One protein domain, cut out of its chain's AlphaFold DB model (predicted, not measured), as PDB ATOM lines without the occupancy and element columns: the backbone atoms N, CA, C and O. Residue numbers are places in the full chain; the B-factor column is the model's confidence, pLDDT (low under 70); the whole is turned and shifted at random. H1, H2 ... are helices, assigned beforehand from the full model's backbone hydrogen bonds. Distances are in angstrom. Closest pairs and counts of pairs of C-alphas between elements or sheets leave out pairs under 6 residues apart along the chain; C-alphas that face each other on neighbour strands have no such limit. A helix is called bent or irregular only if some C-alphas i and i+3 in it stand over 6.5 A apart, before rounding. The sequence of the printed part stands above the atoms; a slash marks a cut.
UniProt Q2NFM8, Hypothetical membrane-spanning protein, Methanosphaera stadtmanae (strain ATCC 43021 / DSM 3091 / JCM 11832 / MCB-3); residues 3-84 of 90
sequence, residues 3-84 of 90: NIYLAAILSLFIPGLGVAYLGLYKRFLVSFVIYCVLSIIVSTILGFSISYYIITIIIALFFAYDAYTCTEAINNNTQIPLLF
ATOM      1  N   ASN A   3     208.301 212.443 122.577       95.44
ATOM      2  CA  ASN A   3     208.887 211.251 123.193       95.44
ATOM      3  C   ASN A   3     208.651 210.021 122.299       95.44
ATOM      4  O   ASN A   3     207.515 209.571 122.143       95.44
ATOM      5  N   ILE A   4     209.737 209.488 121.735       95.50
ATOM      6  CA  ILE A   4     209.731 208.358 120.796       95.50
ATOM      7  C   ILE A   4     209.187 207.083 121.453       95.50
ATOM      8  O   ILE A   4     208.337 206.404 120.879       95.50
ATOM      9  N   TYR A   5     209.626 206.779 122.677       94.75
ATOM     10  CA  TYR A   5     209.187 205.580 123.391       94.75
ATOM     11  C   TYR A   5     207.708 205.655 123.759       94.75
ATOM     12  O   TYR A   5     206.999 204.661 123.639       94.75
ATOM     13  N   LEU A   6     207.221 206.838 124.144       95.94
ATOM     14  CA  LEU A   6     205.801 207.036 124.425       95.94
ATOM     15  C   LEU A   6     204.947 206.782 123.176       95.94
ATOM     16  O   LEU A   6     203.958 206.061 123.257       95.94
ATOM     17  N   ALA A   7     205.343 207.327 122.021       95.81
ATOM     18  CA  ALA A   7     204.627 207.104 120.767       95.81
ATOM     19  C   ALA A   7     204.611 205.613 120.379       95.81
ATOM     20  O   ALA A   7     203.554 205.071 120.055       95.81
ATOM     21  N   ALA A   8     205.752 204.924 120.477       95.62
ATOM     22  CA  ALA A   8     205.844 203.496 120.178       95.62
ATOM     23  C   ALA A   8     204.976 202.645 121.124       95.62
ATOM     24  O   ALA A   8     204.225 201.790 120.657       95.62
ATOM     25  N   ILE A   9     205.022 202.911 122.436       96.19
ATOM     26  CA  ILE A   9     204.223 202.189 123.440       96.19
ATOM     27  C   ILE A   9     202.724 202.406 123.203       96.19
ATOM     28  O   ILE A   9     201.961 201.444 123.234       96.19
ATOM     29  N   LEU A  10     202.286 203.636 122.913       95.62
ATOM     30  CA  LEU A  10     200.879 203.910 122.599       95.62
ATOM     31  C   LEU A  10     200.406 203.099 121.384       95.62
ATOM     32  O   LEU A  10     199.348 202.475 121.447       95.62
ATOM     33  N   SER A  11     201.208 203.058 120.315       95.19
ATOM     34  CA  SER A  11     200.908 202.254 119.124       95.19
ATOM     35  C   SER A  11     200.973 200.741 119.351       95.19
ATOM     36  O   SER A  11     200.341 200.001 118.602       95.19
ATOM     37  N   LEU A  12     201.710 200.274 120.363       93.19
ATOM     38  CA  LEU A  12     201.779 198.857 120.722       93.19
ATOM     39  C   LEU A  12     200.462 198.368 121.342       93.19
ATOM     40  O   LEU A  12     200.019 197.263 121.046       93.19
ATOM     41  N   PHE A  13     199.833 199.184 122.194       91.62
ATOM     42  CA  PHE A  13     198.546 198.843 122.811       91.62
ATOM     43  C   PHE A  13     197.368 199.080 121.868       91.62
ATOM     44  O   PHE A  13     196.441 198.275 121.817       91.62
ATOM     45  N   ILE A  14     197.395 200.197 121.140       92.69
ATOM     46  CA  ILE A  14     196.359 200.560 120.176       92.69
ATOM     47  C   ILE A  14     197.059 200.950 118.874       92.69
ATOM     48  O   ILE A  14     197.579 202.064 118.772       92.69
ATOM     49  N   PRO A  15     197.070 200.062 117.867       90.81
ATOM     50  CA  PRO A  15     197.668 200.330 116.568       90.81
ATOM     51  C   PRO A  15     197.237 201.671 115.971       90.81
ATOM     52  O   PRO A  15     196.058 201.931 115.744       90.81
ATOM     53  N   GLY A  16     198.225 202.544 115.750       89.19
ATOM     54  CA  GLY A  16     198.037 203.901 115.235       89.19
ATOM     55  C   GLY A  16     197.899 205.000 116.302       89.19
ATOM     56  O   GLY A  16     197.982 206.181 115.967       89.19
ATOM     57  N   LEU A  17     197.723 204.680 117.585       94.31
ATOM     58  CA  LEU A  17     197.541 205.703 118.624       94.31
ATOM     59  C   LEU A  17     198.805 206.550 118.843       94.31
ATOM     60  O   LEU A  17     198.723 207.751 119.106       94.31
ATOM     61  N   GLY A  18     199.984 205.950 118.664       95.06
ATOM     62  CA  GLY A  18     201.259 206.656 118.697       95.06
ATOM     63  C   GLY A  18     201.357 207.761 117.652       95.06
ATOM     64  O   GLY A  18     201.825 208.852 117.960       95.06
ATOM     65  N   VAL A  19     200.851 207.529 116.437       95.38
ATOM     66  CA  VAL A  19     200.849 208.555 115.380       95.38
ATOM     67  C   VAL A  19     199.751 209.605 115.594       95.38
ATOM     68  O   VAL A  19     199.958 210.768 115.250       95.38
ATOM     69  N   ALA A  20     198.648 209.269 116.277       96.12
ATOM     70  CA  ALA A  20     197.674 210.262 116.745       96.12
ATOM     71  C   ALA A  20     198.288 211.239 117.767       96.12
ATOM     72  O   ALA A  20     198.051 212.443 117.689       96.12
ATOM     73  N   TYR A  21     199.137 210.753 118.683       95.94
ATOM     74  CA  TYR A  21     199.899 211.595 119.623       95.94
ATOM     75  C   TYR A  21     200.857 212.584 118.918       95.94
ATOM     76  O   TYR A  21     201.165 213.674 119.428       95.94
ATOM     77  N   LEU A  22     201.313 212.226 117.717       94.69
ATOM     78  CA  LEU A  22     202.129 213.085 116.861       94.69
ATOM     79  C   LEU A  22     201.301 214.098 116.049       94.69
ATOM     80  O   LEU A  22     201.890 215.005 115.472       94.69
ATOM     81  N   GLY A  23     199.967 213.990 116.045       94.88
ATOM     82  CA  GLY A  23     199.055 214.843 115.271       94.88
ATOM     83  C   GLY A  23     198.689 214.295 113.885       94.88
ATOM     84  O   GLY A  23     197.969 214.959 113.145       94.88
ATOM     85  N   LEU A  24     199.138 213.085 113.535       94.81
ATOM     86  CA  LEU A  24     198.879 212.441 112.241       94.81
ATOM     87  C   LEU A  24     197.550 211.669 112.280       94.81
ATOM     88  O   LEU A  24     197.510 210.436 112.258       94.81
ATOM     89  N   TYR A  25     196.435 212.393 112.406       94.69
ATOM     90  CA  TYR A  25     195.112 211.789 112.629       94.69
ATOM     91  C   TYR A  25     194.605 210.967 111.440       94.69
ATOM     92  O   TYR A  25     193.940 209.949 111.637       94.69
ATOM     93  N   LYS A  26     194.938 211.366 110.205       93.88
ATOM     94  CA  LYS A  26     194.598 210.583 109.007       93.88
ATOM     95  C   LYS A  26     195.341 209.251 109.008       93.88
ATOM     96  O   LYS A  26     194.722 208.210 108.792       93.88
ATOM     97  N   ARG A  27     196.638 209.278 109.336       94.88
ATOM     98  CA  ARG A  27     197.452 208.072 109.514       94.88
ATOM     99  C   ARG A  27     196.881 207.164 110.590       94.88
ATOM    100  O   ARG A  27     196.755 205.970 110.357       94.88
ATOM    101  N   PHE A  28     196.497 207.727 111.736       94.75
ATOM    102  CA  PHE A  28     195.852 206.975 112.811       94.75
ATOM    103  C   PHE A  28     194.606 206.245 112.315       94.75
ATOM    104  O   PHE A  28     194.510 205.035 112.499       94.75
ATOM    105  N   LEU A  29     193.685 206.955 111.661       95.19
ATOM    106  CA  LEU A  29     192.429 206.370 111.202       95.19
ATOM    107  C   LEU A  29     192.669 205.235 110.201       95.19
ATOM    108  O   LEU A  29     192.072 204.169 110.333       95.19
ATOM    109  N   VAL A  30     193.582 205.423 109.246       94.56
ATOM    110  CA  VAL A  30     193.932 204.379 108.271       94.56
ATOM    111  C   VAL A  30     194.597 203.183 108.954       94.56
ATOM    112  O   VAL A  30     194.175 202.050 108.732       94.56
ATOM    113  N   SER A  31     195.585 203.411 109.821       93.56
ATOM    114  CA  SER A  31     196.261 202.351 110.582       93.56
ATOM    115  C   SER A  31     195.289 201.555 111.452       93.56
ATOM    116  O   SER A  31     195.348 200.327 111.478       93.56
ATOM    117  N   PHE A  32     194.355 202.239 112.115       93.56
ATOM    118  CA  PHE A  32     193.343 201.621 112.962       93.56
ATOM    119  C   PHE A  32     192.364 200.766 112.151       93.56
ATOM    120  O   PHE A  32     192.105 199.619 112.510       93.56
ATOM    121  N   VAL A  33     191.871 201.273 111.014       95.38
ATOM    122  CA  VAL A  33     190.992 200.505 110.115       95.38
ATOM    123  C   VAL A  33     191.709 199.269 109.572       95.38
ATOM    124  O   VAL A  33     191.140 198.178 109.586       95.38
ATOM    125  N   ILE A  34     192.968 199.407 109.141       94.44
ATOM    126  CA  ILE A  34     193.778 198.279 108.656       94.44
ATOM    127  C   ILE A  34     193.960 197.237 109.756       94.44
ATOM    128  O   ILE A  34     193.784 196.048 109.497       94.44
ATOM    129  N   TYR A  35     194.253 197.669 110.983       93.62
ATOM    130  CA  TYR A  35     194.340 196.770 112.125       93.62
ATOM    131  C   TYR A  35     193.025 196.015 112.355       93.62
ATOM    132  O   TYR A  35     193.051 194.790 112.408       93.62
ATOM    133  N   CYS A  36     191.877 196.700 112.400       93.50
ATOM    134  CA  CYS A  36     190.577 196.048 112.573       93.50
ATOM    135  C   CYS A  36     190.295 195.005 111.481       93.50
ATOM    136  O   CYS A  36     189.879 193.888 111.791       93.50
ATOM    137  N   VAL A  37     190.549 195.343 110.213       95.69
ATOM    138  CA  VAL A  37     190.355 194.422 109.082       95.69
ATOM    139  C   VAL A  37     191.275 193.207 109.206       95.69
ATOM    140  O   VAL A  37     190.811 192.074 109.086       95.69
ATOM    141  N   LEU A  38     192.561 193.417 109.506       93.25
ATOM    142  CA  LEU A  38     193.513 192.325 109.714       93.25
ATOM    143  C   LEU A  38     193.113 191.446 110.902       93.25
ATOM    144  O   LEU A  38     193.134 190.228 110.773       93.25
ATOM    145  N   SER A  39     192.692 192.022 112.029       90.69
ATOM    146  CA  SER A  39     192.248 191.261 113.200       90.69
ATOM    147  C   SER A  39     191.043 190.369 112.896       90.69
ATOM    148  O   SER A  39     191.009 189.231 113.360       90.69
ATOM    149  N   ILE A  40     190.078 190.844 112.099       93.38
ATOM    150  CA  ILE A  40     188.924 190.039 111.662       93.38
ATOM    151  C   ILE A  40     189.379 188.891 110.754       93.38
ATOM    152  O   ILE A  40     188.956 187.750 110.940       93.38
ATOM    153  N   ILE A  41     190.264 189.163 109.793       94.31
ATOM    154  CA  ILE A  41     190.779 188.136 108.876       94.31
ATOM    155  C   ILE A  41     191.548 187.063 109.657       94.31
ATOM    156  O   ILE A  41     191.284 185.870 109.509       94.31
ATOM    157  N   VAL A  42     192.472 187.482 110.522       92.25
ATOM    158  CA  VAL A  42     193.326 186.580 111.303       92.25
ATOM    159  C   VAL A  42     192.490 185.751 112.284       92.25
ATOM    160  O   VAL A  42     192.717 184.547 112.384       92.25
ATOM    161  N   SER A  43     191.499 186.346 112.960       92.75
ATOM    162  CA  SER A  43     190.612 185.607 113.873       92.75
ATOM    163  C   SER A  43     189.718 184.605 113.141       92.75
ATOM    164  O   SER A  43     189.501 183.508 113.649       92.75
ATOM    165  N   THR A  44     189.262 184.930 111.927       94.12
ATOM    166  CA  THR A  44     188.454 184.016 111.105       94.12
ATOM    167  C   THR A  44     189.268 182.808 110.631       94.12
ATOM    168  O   THR A  44     188.754 181.694 110.619       94.12
ATOM    169  N   ILE A  45     190.536 183.008 110.252       92.94
ATOM    170  CA  ILE A  45     191.388 181.943 109.695       92.94
ATOM    171  C   ILE A  45     191.989 181.059 110.794       92.94
ATOM    172  O   ILE A  45     192.021 179.838 110.658       92.94
ATOM    173  N   LEU A  46     192.507 181.661 111.867       91.00
ATOM    174  CA  LEU A  46     193.280 180.950 112.894       91.00
ATOM    175  C   LEU A  46     192.470 180.614 114.148       91.00
ATOM    176  O   LEU A  46     192.954 179.864 115.002       91.00
ATOM    177  N   GLY A  47     191.269 181.184 114.294       86.69
ATOM    178  CA  GLY A  47     190.544 181.180 115.561       86.69
ATOM    179  C   GLY A  47     191.331 181.878 116.677       86.69
ATOM    180  O   GLY A  47     192.371 182.493 116.449       86.69
ATOM    181  N   PHE A  48     190.878 181.743 117.922       84.00
ATOM    182  CA  PHE A  48     191.571 182.271 119.110       84.00
ATOM    183  C   PHE A  48     192.708 181.350 119.592       84.00
ATOM    184  O   PHE A  48     192.840 181.060 120.781       84.00
ATOM    185  N   SER A  49     193.512 180.842 118.662       91.00
ATOM    186  CA  SER A  49     194.647 179.959 118.944       91.00
ATOM    187  C   SER A  49     195.924 180.751 119.256       91.00
ATOM    188  O   SER A  49     195.976 181.974 119.133       91.00
ATOM    189  N   ILE A  50     197.000 180.070 119.659       92.00
ATOM    190  CA  ILE A  50     198.261 180.744 120.008       92.00
ATOM    191  C   ILE A  50     198.860 181.519 118.821       92.00
ATOM    192  O   ILE A  50     199.461 182.577 119.005       92.00
ATOM    193  N   SER A  51     198.641 181.033 117.596       91.19
ATOM    194  CA  SER A  51     199.098 181.682 116.366       91.19
ATOM    195  C   SER A  51     198.394 183.018 116.122       91.19
ATOM    196  O   SER A  51     199.042 183.955 115.658       91.19
ATOM    197  N   TYR A  52     197.121 183.161 116.512       90.94
ATOM    198  CA  TYR A  52     196.414 184.447 116.479       90.94
ATOM    199  C   TYR A  52     197.115 185.505 117.340       90.94
ATOM    200  O   TYR A  52     197.359 186.620 116.872       90.94
ATOM    201  N   TYR A  53     197.495 185.157 118.573       90.31
ATOM    202  CA  TYR A  53     198.177 186.095 119.469       90.31
ATOM    203  C   TYR A  53     199.556 186.489 118.935       90.31
ATOM    204  O   TYR A  53     199.906 187.667 118.962       90.31
ATOM    205  N   ILE A  54     200.310 185.530 118.388       93.75
ATOM    206  CA  ILE A  54     201.626 185.791 117.786       93.75
ATOM    207  C   ILE A  54     201.496 186.776 116.618       93.75
ATOM    208  O   ILE A  54     202.214 187.773 116.576       93.75
ATOM    209  N   ILE A  55     200.555 186.546 115.696       93.12
ATOM    210  CA  ILE A  55     200.345 187.444 114.551       93.12
ATOM    211  C   ILE A  55     199.887 188.828 115.010       93.12
ATOM    212  O   ILE A  55     200.388 189.836 114.514       93.12
ATOM    213  N   THR A  56     198.982 188.895 115.985       90.81
ATOM    214  CA  THR A  56     198.494 190.171 116.526       90.81
ATOM    215  C   THR A  56     199.635 190.986 117.147       90.81
ATOM    216  O   THR A  56     199.729 192.187 116.899       90.81
ATOM    217  N   ILE A  57     200.554 190.341 117.875       92.88
ATOM    218  CA  ILE A  57     201.758 190.988 118.424       92.88
ATOM    219  C   ILE A  57     202.675 191.494 117.305       92.88
ATOM    220  O   ILE A  57     203.168 192.616 117.390       92.88
ATOM    221  N   ILE A  58     202.887 190.714 116.241       94.94
ATOM    222  CA  ILE A  58     203.710 191.140 115.096       94.94
ATOM    223  C   ILE A  58     203.112 192.386 114.430       94.94
ATOM    224  O   ILE A  58     203.837 193.336 114.134       94.94
ATOM    225  N   ILE A  59     201.790 192.415 114.237       93.44
ATOM    226  CA  ILE A  59     201.088 193.578 113.683       93.44
ATOM    227  C   ILE A  59     201.237 194.792 114.614       93.44
ATOM    228  O   ILE A  59     201.548 195.889 114.151       93.44
ATOM    229  N   ALA A  60     201.070 194.611 115.925       92.81
ATOM    230  CA  ALA A  60     201.244 195.688 116.898       92.81
ATOM    231  C   ALA A  60     202.679 196.248 116.895       92.81
ATOM    232  O   ALA A  60     202.867 197.464 116.891       92.81
ATOM    233  N   LEU A  61     203.694 195.379 116.818       95.56
ATOM    234  CA  LEU A  61     205.099 195.781 116.703       95.56
ATOM    235  C   LEU A  61     205.368 196.578 115.424       95.56
ATOM    236  O   LEU A  61     206.107 197.562 115.467       95.56
ATOM    237  N   PHE A  62     204.738 196.208 114.304       95.31
ATOM    238  CA  PHE A  62     204.827 196.979 113.066       95.31
ATOM    239  C   PHE A  62     204.313 198.416 113.257       95.31
ATOM    240  O   PHE A  62     205.007 199.370 112.907       95.31
ATOM    241  N   PHE A  63     203.140 198.600 113.868       95.44
ATOM    242  CA  PHE A  63     202.592 199.942 114.117       95.44
ATOM    243  C   PHE A  63     203.347 200.722 115.205       95.44
ATOM    244  O   PHE A  63     203.385 201.955 115.169       95.44
ATOM    245  N   ALA A  64     203.971 200.035 116.163       96.50
ATOM    246  CA  ALA A  64     204.886 200.655 117.118       96.50
ATOM    247  C   ALA A  64     206.146 201.189 116.417       96.50
ATOM    248  O   ALA A  64     206.563 202.318 116.680       96.50
ATOM    249  N   TYR A  65     206.709 200.420 115.479       96.56
ATOM    250  CA  TYR A  65     207.833 200.851 114.645       96.56
ATOM    251  C   TYR A  65     207.455 202.009 113.704       96.56
ATOM    252  O   TYR A  65     208.218 202.963 113.538       96.56
ATOM    253  N   ASP A  66     206.244 201.991 113.148       95.81
ATOM    254  CA  ASP A  66     205.700 203.105 112.367       95.81
ATOM    255  C   ASP A  66     205.650 204.409 113.185       95.81
ATOM    256  O   ASP A  66     206.141 205.452 112.752       95.81
ATOM    257  N   ALA A  67     205.143 204.344 114.421       96.75
ATOM    258  CA  ALA A  67     205.136 205.491 115.327       96.75
ATOM    259  C   ALA A  67     206.549 205.937 115.728       96.75
ATOM    260  O   ALA A  67     206.800 207.142 115.818       96.75
ATOM    261  N   TYR A  68     207.477 204.997 115.936       97.06
ATOM    262  CA  TYR A  68     208.884 205.303 116.205       97.06
ATOM    263  C   TYR A  68     209.490 206.142 115.072       97.06
ATOM    264  O   TYR A  68     209.980 207.244 115.315       97.06
ATOM    265  N   THR A  69     209.398 205.655 113.831       96.31
ATOM    266  CA  THR A  69     210.003 206.308 112.656       96.31
ATOM    267  C   THR A  69     209.351 207.655 112.347       96.31
ATOM    268  O   THR A  69     210.048 208.621 112.039       96.31
ATOM    269  N   CYS A  70     208.032 207.779 112.521       96.06
ATOM    270  CA  CYS A  70     207.352 209.071 112.422       96.06
ATOM    271  C   CYS A  70     207.833 210.056 113.494       96.06
ATOM    272  O   CYS A  70     208.028 211.234 113.205       96.06
ATOM    273  N   THR A  71     208.035 209.595 114.732       97.06
ATOM    274  CA  THR A  71     208.505 210.470 115.814       97.06
ATOM    275  C   THR A  71     209.933 210.941 115.566       97.06
ATOM    276  O   THR A  71     210.232 212.116 115.776       97.06
ATOM    277  N   GLU A  72     210.804 210.046 115.102       96.94
ATOM    278  CA  GLU A  72     212.174 210.369 114.702       96.94
ATOM    279  C   GLU A  72     212.192 211.399 113.566       96.94
ATOM    280  O   GLU A  72     212.880 212.413 113.681       96.94
ATOM    281  N   ALA A  73     211.370 211.209 112.529       96.06
ATOM    282  CA  ALA A  73     211.269 212.152 111.419       96.06
ATOM    283  C   ALA A  73     210.805 213.547 111.871       96.06
ATOM    284  O   ALA A  73     211.424 214.555 111.532       96.06
ATOM    285  N   ILE A  74     209.769 213.610 112.714       95.62
ATOM    286  CA  ILE A  74     209.258 214.873 113.269       95.62
ATOM    287  C   ILE A  74     210.307 215.555 114.153       95.62
ATOM    288  O   ILE A  74     210.476 216.770 114.082       95.62
ATOM    289  N   ASN A  75     211.027 214.799 114.986       96.69
ATOM    290  CA  ASN A  75     212.067 215.358 115.851       96.69
ATOM    291  C   ASN A  75     213.261 215.903 115.059       96.69
ATOM    292  O   ASN A  75     213.851 216.901 115.473       96.69
ATOM    293  N   ASN A  76     213.582 215.277 113.927       96.25
ATOM    294  CA  ASN A  76     214.699 215.654 113.064       96.25
ATOM    295  C   ASN A  76     214.299 216.621 111.935       96.25
ATOM    296  O   ASN A  76     215.157 217.011 111.147       96.25
ATOM    297  N   ASN A  77     213.027 217.032 111.856       94.31
ATOM    298  CA  ASN A  77     212.465 217.842 110.766       94.31
ATOM    299  C   ASN A  77     212.721 217.244 109.368       94.31
ATOM    300  O   ASN A  77     212.963 217.970 108.403       94.31
ATOM    301  N   THR A  78     212.685 215.915 109.257       94.94
ATOM    302  CA  THR A  78     212.793 215.196 107.984       94.94
ATOM    303  C   THR A  78     211.413 214.787 107.471       94.94
ATOM    304  O   THR A  78     210.397 214.913 108.157       94.94
ATOM    305  N   GLN A  79     211.356 214.312 106.225       93.69
ATOM    306  CA  GLN A  79     210.111 213.852 105.620       93.69
ATOM    307  C   GLN A  79     209.533 212.658 106.394       93.69
ATOM    308  O   GLN A  79     210.227 211.671 106.644       93.69
ATOM    309  N   ILE A  80     208.241 212.733 106.725       94.06
ATOM    310  CA  ILE A  80     207.516 211.634 107.368       94.06
ATOM    311  C   ILE A  80     207.469 210.441 106.397       94.06
ATOM    312  O   ILE A  80     207.043 210.612 105.251       94.06
ATOM    313  N   PRO A  81     207.878 209.233 106.826       93.44
ATOM    314  CA  PRO A  81     207.886 208.062 105.958       93.44
ATOM    315  C   PRO A  81     206.463 207.657 105.564       93.44
ATOM    316  O   PRO A  81     205.535 207.752 106.366       93.44
ATOM    317  N   LEU A  82     206.292 207.146 104.346       93.56
ATOM    318  CA  LEU A  82     205.010 206.617 103.869       93.56
ATOM    319  C   LEU A  82     204.590 205.387 104.690       93.56
ATOM    320  O   LEU A  82     205.425 204.527 104.989       93.56
ATOM    321  N   LEU A  83     203.297 205.253 105.003       89.38
ATOM    322  CA  LEU A  83     202.792 204.029 105.633       89.38
ATOM    323  C   LEU A  83     202.939 202.864 104.638       89.38
ATOM    324  O   LEU A  83     202.610 202.997 103.455       89.38
ATOM    325  N   PHE A  84     203.470 201.727 105.098       88.44
ATOM    326  CA  PHE A  84     203.833 200.583 104.243       88.44
ATOM    327  C   PHE A  84     204.712 200.961 103.043       88.44
ATOM    328  O   PHE A  84     204.577 200.348 101.986       88.44
TER     329      PHE A  84
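This is residues 3 to 84 of the 90 residues of the protein "Hypothetical membrane-spanning protein" of Methanosphaera stadtmanae (strain ATCC 43021 / DSM 3091 / JCM 11832 / MCB-3) (UniProt Q2NFM8). Two long helices, H3 and H4, run opposite ways as a hairpin that is closest near its turn and spreads toward its other end, where the short H1 and H2 pack: H1 on H4, and H2 in touch with both long helices. After H4 the last printed residues, 77 to 84, fold back in the direction opposite to H4, without a named element. The printed part has 82 residues with four named helices, in the order H1, H2, H3, H4, and no named strand; the class is all helix. It is compact, with a radius of gyration of the C-alphas of 13.2 A, and has the outline of a rod that spans 43 by 21 by 17 A.

Begin with the longest helix, H4, residues 50 to 76, one of two hubs that touch three other helices each. Next to it in the chain is H3, residues 25 to 46; the two form a helical hairpin with a shallow tilt of 15 degrees, opposite ways. Look for their closest C-alphas at Leu 46 and Tyr 52, 5.9 A apart; H4 touches H3 with residues 52 to 63 alone. Move along H4 to residues 60 to 72, the part of it that touches H1, residues 4 to 13. The closest C-alphas there are those of Ala 8 and Ala 64, 4.3 A apart, and the tilt is a shallow 27 degrees, opposite ways. The other hub is H2, residues 17 to 21, which touches H1, with the C-alphas of Ala 7 and Gly 18 closest at 4.0 A. H2 also touches residues 64 to 71 of H4, with the C-alphas of Gly 18 and Ala 67 closest at 5.3 A. It touches residues 25 to 28 of H3 as well, with the C-alphas of Ala 20 and Phe 28 closest at 5.4 A. H1 and H3 are apart. In H1, H2, H3 and H4 every O i to N i+4 pair is within hydrogen-bond range.

Find C-alpha 50 at (198.261, 180.744, 120.008); from there H4 runs 39.2 A to C-alpha 76 at (214.699, 215.654, 113.064). H3 runs 30.9 A from C-alpha 25 to C-alpha 46. For the first helix, look at C-alpha 4 at (209.731, 208.358, 120.796), where H1 begins; it ends at C-alpha 13 after 14.8 A. H2 is 6.4 A from C-alpha 17 to C-alpha 21. None of the four is bent.

The two C-alphas farthest apart in the domain are those of Gly 47 and Asn 77, at 43.0 A. The printed part, residues 3 to 84, has no cut, and the links H1 to H2, H2 to H3 and H3 to H4 are tight, with three residues each. In the B-factor column you will find a mean pLDDT of 93.9 for the printed part, and no printed residue is under 70.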